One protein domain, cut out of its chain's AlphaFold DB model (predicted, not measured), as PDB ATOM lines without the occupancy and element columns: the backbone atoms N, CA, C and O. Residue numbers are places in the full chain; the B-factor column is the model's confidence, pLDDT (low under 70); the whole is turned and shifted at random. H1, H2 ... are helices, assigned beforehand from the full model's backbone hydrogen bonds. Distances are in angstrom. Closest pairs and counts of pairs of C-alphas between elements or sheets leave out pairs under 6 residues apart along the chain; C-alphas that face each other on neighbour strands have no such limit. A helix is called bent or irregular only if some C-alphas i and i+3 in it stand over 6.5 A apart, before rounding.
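What this domain is: This is residues 36 to 75 of the 97 residues of an uncharacterized protein of Planctopirus hydrillae (UniProt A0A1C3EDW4). A single helix, H1, makes one side of a small body, and a long looped stretch, residues 47 to 65, leaves its end and folds back to a short, uneven helix, H2, so that chain and helix together make a rough U with H1 as one arm. The printed part has 40 residues, with two named helices in the order H1, H2 and no named strand. The class is all helix, although under half of the residues, 16 of the 40, are in named elements. The whole is compact, with a radius of gyration of the C-alphas of 8.8 A, and its C-alphas span 22 by 16 by 16 A.

How they stand to each other: H1, residues 36 to 46, is the longest helix. H2, residues 66 to 70, is close to H1 but not clearly touching it, with 1 pair of C-alphas within 8 A. Their closest C-alphas are those of Leu 42 and Thr 68, 7.8 A apart, and their centres are 11.9 A apart. In H1 every O i to N i+4 pair is within hydrogen-bond range; in H2 0 of 1 such pairs is, beside 1 of 2 O i to N i+3 pairs.

Where its parts are: H1 has 11 residues and runs 15.1 A from C-alpha 36 at (31.064, -44.732, 24.074) to C-alpha 46 at (19.200, -37.878, 30.399). H2 has 5 residues and runs 8.6 A, from Asn 66 to Leu 70, whose C-alpha is at (33.390, -40.340, 38.873). H2 is irregular, but only just: C-alphas 66 and 69 are 6.9 A apart.

The domain as a whole: The two C-alphas farthest apart are those of Glu 36 and Arg 57, 23.5 A. The link from H1 to H2 is long, with 19 residues, and the printed part has no cut. The mean pLDDT of the printed part is 81.8, and residues 65 to 70 are under 70.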
ATOM      1  N   GLU A  36      32.269 -44.449  24.854       72.81
ATOM      2  CA  GLU A  36      31.064 -44.732  24.074       72.81
ATOM      3  C   GLU A  36      29.955 -45.329  24.952       72.81
ATOM      4  O   GLU A  36      28.820 -44.856  24.930       72.81
ATOM      5  N   GLN A  37      30.294 -46.314  25.787       80.50
ATOM      6  CA  GLN A  37      29.363 -46.939  26.731       80.50
ATOM      7  C   GLN A  37      28.922 -45.964  27.823       80.50
ATOM      8  O   GLN A  37      27.764 -45.973  28.243       80.50
ATOM      9  N   LEU A  38      29.829 -45.111  28.299       83.06
ATOM     10  CA  LEU A  38      29.498 -44.073  29.264       83.06
ATOM     11  C   LEU A  38      28.493 -43.089  28.667       83.06
ATOM     12  O   LEU A  38      27.503 -42.762  29.319       83.06
ATOM     13  N   GLN A  39      28.728 -42.655  27.430       82.94
ATOM     14  CA  GLN A  39      27.868 -41.718  26.724       82.94
ATOM     15  C   GLN A  39      26.502 -42.328  26.397       82.94
ATOM     16  O   GLN A  39      25.480 -41.653  26.519       82.94
ATOM     17  N   GLU A  40      26.456 -43.614  26.053       86.00
ATOM     18  CA  GLU A  40      25.207 -44.356  25.883       86.00
ATOM     19  C   GLU A  40      24.411 -44.396  27.194       86.00
ATOM     20  O   GLU A  40      23.251 -43.979  27.241       86.00
ATOM     21  N   ARG A  41      25.050 -44.802  28.299       89.44
ATOM     22  CA  ARG A  41      24.426 -44.811  29.630       89.44
ATOM     23  C   ARG A  41      23.979 -43.409  30.062       89.44
ATOM     24  O   ARG A  41      22.904 -43.262  30.646       89.44
ATOM     25  N   LEU A  42      24.766 -42.374  29.761       88.81
ATOM     26  CA  LEU A  42      24.439 -40.974  30.032       88.81
ATOM     27  C   LEU A  42      23.207 -40.533  29.241       88.81
ATOM     28  O   LEU A  42      22.294 -39.951  29.822       88.81
ATOM     29  N   SER A  43      23.158 -40.847  27.947       88.75
ATOM     30  CA  SER A  43      22.024 -40.556  27.067       88.75
ATOM     31  C   SER A  43      20.741 -41.216  27.579       88.75
ATOM     32  O   SER A  43      19.698 -40.564  27.664       88.75
ATOM     33  N   ILE A  44      20.827 -42.475  28.024       90.62
ATOM     34  CA  ILE A  44      19.715 -43.194  28.660       90.62
ATOM     35  C   ILE A  44      19.260 -42.473  29.936       90.62
ATOM     36  O   ILE A  44      18.062 -42.281  30.154       90.62
ATOM     37  N   CYS A  45      20.200 -42.056  30.787       89.75
ATOM     38  CA  CYS A  45      19.886 -41.330  32.013       89.75
ATOM     39  C   CYS A  45      19.270 -39.951  31.744       89.75
ATOM     40  O   CYS A  45      18.319 -39.592  32.427       89.75
ATOM     41  N   GLN A  46      19.741 -39.199  30.748       88.19
ATOM     42  CA  GLN A  46      19.200 -37.878  30.399       88.19
ATOM     43  C   GLN A  46      17.767 -37.941  29.855       88.19
ATOM     44  O   GLN A  46      17.006 -36.991  30.013       88.19
ATOM     45  N   GLN A  47      17.384 -39.074  29.267       89.50
ATOM     46  CA  GLN A  47      16.025 -39.348  28.792       89.50
ATOM     47  C   GLN A  47      15.137 -40.014  29.861       89.50
ATOM     48  O   GLN A  47      13.952 -40.262  29.632       89.50
ATOM     49  N   CYS A  48      15.687 -40.338  31.035       89.94
ATOM     50  CA  CYS A  48      14.968 -41.036  32.093       89.94
ATOM     51  C   CYS A  48      14.005 -40.091  32.841       89.94
ATOM     52  O   CYS A  48      14.425 -39.010  33.253       89.94
ATOM     53  N   PRO A  49      12.758 -40.510  33.150       90.75
ATOM     54  CA  PRO A  49      11.823 -39.708  33.953       90.75
ATOM     55  C   PRO A  49      12.345 -39.332  35.346       90.75
ATOM     56  O   PRO A  49      11.923 -38.336  35.927       90.75
ATOM     57  N   SER A  50      13.268 -40.128  35.891       89.00
ATOM     58  CA  SER A  50      13.869 -39.891  37.203       89.00
ATOM     59  C   SER A  50      15.051 -38.914  37.166       89.00
ATOM     60  O   SER A  50      15.670 -38.681  38.205       89.00
ATOM     61  N   PHE A  51      15.407 -38.351  36.009       90.25
ATOM     62  CA  PHE A  51      16.472 -37.356  35.888       90.25
ATOM     63  C   PHE A  51      15.974 -35.953  36.240       90.25
ATOM     64  O   PHE A  51      14.961 -35.486  35.731       90.25
ATOM     65  N   THR A  52      16.702 -35.256  37.112       86.44
ATOM     66  CA  THR A  52      16.331 -33.915  37.602       86.44
ATOM     67  C   THR A  52      17.027 -32.770  36.864       86.44
ATOM     68  O   THR A  52      16.954 -31.628  37.307       86.44
ATOM     69  N   GLY A  53      17.759 -33.056  35.784       84.06
ATOM     70  CA  GLY A  53      18.619 -32.091  35.084       84.06
ATOM     71  C   GLY A  53      20.073 -32.085  35.571       84.06
ATOM     72  O   GLY A  53      20.964 -31.639  34.850       84.06
ATOM     73  N   THR A  54      20.350 -32.636  36.759       85.50
ATOM     74  CA  THR A  54      21.724 -32.792  37.279       85.50
ATOM     75  C   THR A  54      22.011 -34.198  37.796       85.50
ATOM     76  O   THR A  54      23.068 -34.752  37.498       85.50
ATOM     77  N   HIS A  55      21.064 -34.805  38.518       87.75
ATOM     78  CA  HIS A  55      21.221 -36.119  39.135       87.75
ATOM     79  C   HIS A  55      20.024 -37.023  38.827       87.75
ATOM     80  O   HIS A  55      18.928 -36.554  38.520       87.75
ATOM     81  N   CYS A  56      20.220 -38.333  38.918       89.62
ATOM     82  CA  CYS A  56      19.114 -39.286  38.916       89.62
ATOM     83  C   CYS A  56      18.532 -39.426  40.332       89.62
ATOM     84  O   CYS A  56      19.287 -39.606  41.286       89.62
ATOM     85  N   ARG A  57      17.203 -39.400  40.477       89.50
ATOM     86  CA  ARG A  57      16.520 -39.602  41.770       89.50
ATOM     87  C   ARG A  57      16.598 -41.037  42.288       89.50
ATOM     88  O   ARG A  57      16.510 -41.222  43.492       89.50
ATOM     89  N   GLU A  58      16.784 -42.016  41.404       89.50
ATOM     90  CA  GLU A  58      16.814 -43.437  41.783       89.50
ATOM     91  C   GLU A  58      18.225 -43.923  42.112       89.50
ATOM     92  O   GLU A  58      18.450 -44.539  43.147       89.50
ATOM     93  N   CYS A  59      19.202 -43.656  41.237       85.56
ATOM     94  CA  CYS A  59      20.578 -44.118  41.444       85.56
ATOM     95  C   CYS A  59      21.506 -43.065  42.065       85.56
ATOM     96  O   CYS A  59      22.656 -43.383  42.364       85.56
ATOM     97  N   GLY A  60      21.058 -41.812  42.213       84.75
ATOM     98  CA  GLY A  60      21.840 -40.711  42.792       84.75
ATOM     99  C   GLY A  60      23.005 -40.209  41.930       84.75
ATOM    100  O   GLY A  60      23.732 -39.311  42.345       84.75
ATOM    101  N   CYS A  61      23.214 -40.768  40.736       86.06
ATOM    102  CA  CYS A  61      24.377 -40.453  39.905       86.06
ATOM    103  C   CYS A  61      24.260 -39.077  39.251       86.06
ATOM    104  O   CYS A  61      23.176 -38.681  38.816       86.06
ATOM    105  N   SER A  62      25.390 -38.381  39.122       84.06
ATOM    106  CA  SER A  62      25.475 -37.113  38.398       84.06
ATOM    107  C   SER A  62      25.479 -37.375  36.889       84.06
ATOM    108  O   SER A  62      26.431 -37.926  36.337       84.06
ATOM    109  N   CYS A  63      24.388 -37.014  36.217       81.31
ATOM    110  CA  CYS A  63      24.193 -37.255  34.782       81.31
ATOM    111  C   CYS A  63      24.399 -35.963  33.961       81.31
ATOM    112  O   CYS A  63      23.871 -35.828  32.857       81.31
ATOM    113  N   SER A  64      25.128 -34.992  34.525       75.94
ATOM    114  CA  SER A  64      25.395 -33.680  33.931       75.94
ATOM    115  C   SER A  64      26.796 -33.177  34.309       75.94
ATOM    116  O   SER A  64      27.203 -33.266  35.469       75.94
ATOM    117  N   GLY A  65      27.523 -32.625  33.333       69.44
ATOM    118  CA  GLY A  65      28.844 -32.010  33.512       69.44
ATOM    119  C   GLY A  65      30.021 -32.994  33.602       69.44
ATOM    120  O   GLY A  65      29.902 -34.171  33.297       69.44
ATOM    121  N   ASN A  66      31.182 -32.505  34.053       61.06
ATOM    122  CA  ASN A  66      32.444 -33.267  34.077       61.06
ATOM    123  C   ASN A  66      32.502 -34.388  35.141       61.06
ATOM    124  O   ASN A  66      33.472 -35.141  35.194       61.06
ATOM    125  N   ASN A  67      31.481 -34.514  35.998       60.16
ATOM    126  CA  ASN A  67      31.450 -35.479  37.106       60.16
ATOM    127  C   ASN A  67      30.836 -36.839  36.725       60.16
ATOM    128  O   ASN A  67      30.729 -37.730  37.573       60.16
ATOM    129  N   THR A  68      30.447 -37.030  35.462       61.38
ATOM    130  CA  THR A  68      29.912 -38.303  34.949       61.38
ATOM    131  C   THR A  68      30.938 -39.441  35.038       61.38
ATOM    132  O   THR A  68      30.583 -40.591  35.273       61.38
ATOM    133  N   PHE A  69      32.229 -39.103  34.970       57.16
ATOM    134  CA  PHE A  69      33.366 -40.032  35.017       57.16
ATOM    135  C   PHE A  69      33.734 -40.565  36.411       57.16
ATOM    136  O   PHE A  69      34.619 -41.423  36.534       57.16
ATOM    137  N   LEU A  70      33.105 -40.035  37.464       63.91
ATOM    138  CA  LEU A  70      33.390 -40.340  38.873       63.91
ATOM    139  C   LEU A  70      32.143 -40.860  39.606       63.91
ATOM    140  O   LEU A  70      31.977 -40.633  40.801       63.91
ATOM    141  N   ASN A  71      31.237 -41.541  38.903       75.44
ATOM    142  CA  ASN A  71      30.048 -42.132  39.513       75.44
ATOM    143  C   ASN A  71      29.702 -43.495  38.887       75.44
ATOM    144  O   ASN A  71      30.429 -43.986  38.024       75.44
ATOM    145  N   LYS A  72      28.596 -44.112  39.323       79.50
ATOM    146  CA  LYS A  72      28.214 -45.482  38.935       79.50
ATOM    147  C   LYS A  72      28.056 -45.685  37.425       79.50
ATOM    148  O   LYS A  72      28.207 -46.807  36.964       79.50
ATOM    149  N   LEU A  73      27.787 -44.628  36.651       81.25
ATOM    150  CA  LEU A  73      27.734 -44.703  35.186       81.25
ATOM    151  C   LEU A  73      29.070 -45.169  34.598       81.25
ATOM    152  O   LEU A  73      29.080 -45.945  33.644       81.25
ATOM    153  N   ALA A  74      30.179 -44.735  35.200       80.31
ATOM    154  CA  ALA A  74      31.522 -45.110  34.794       80.31
ATOM    155  C   ALA A  74      31.905 -46.523  35.244       80.31
ATOM    156  O   ALA A  74      32.856 -47.070  34.707       80.31
ATOM    157  N   TRP A  75      31.212 -47.127  36.211       81.56
ATOM    158  CA  TRP A  75      31.598 -48.423  36.769       81.56
ATOM    159  C   TRP A  75      31.002 -49.568  35.953       81.56
ATOM    160  O   TRP A  75      29.791 -49.633  35.717       81.56
TER     161      TRP A  75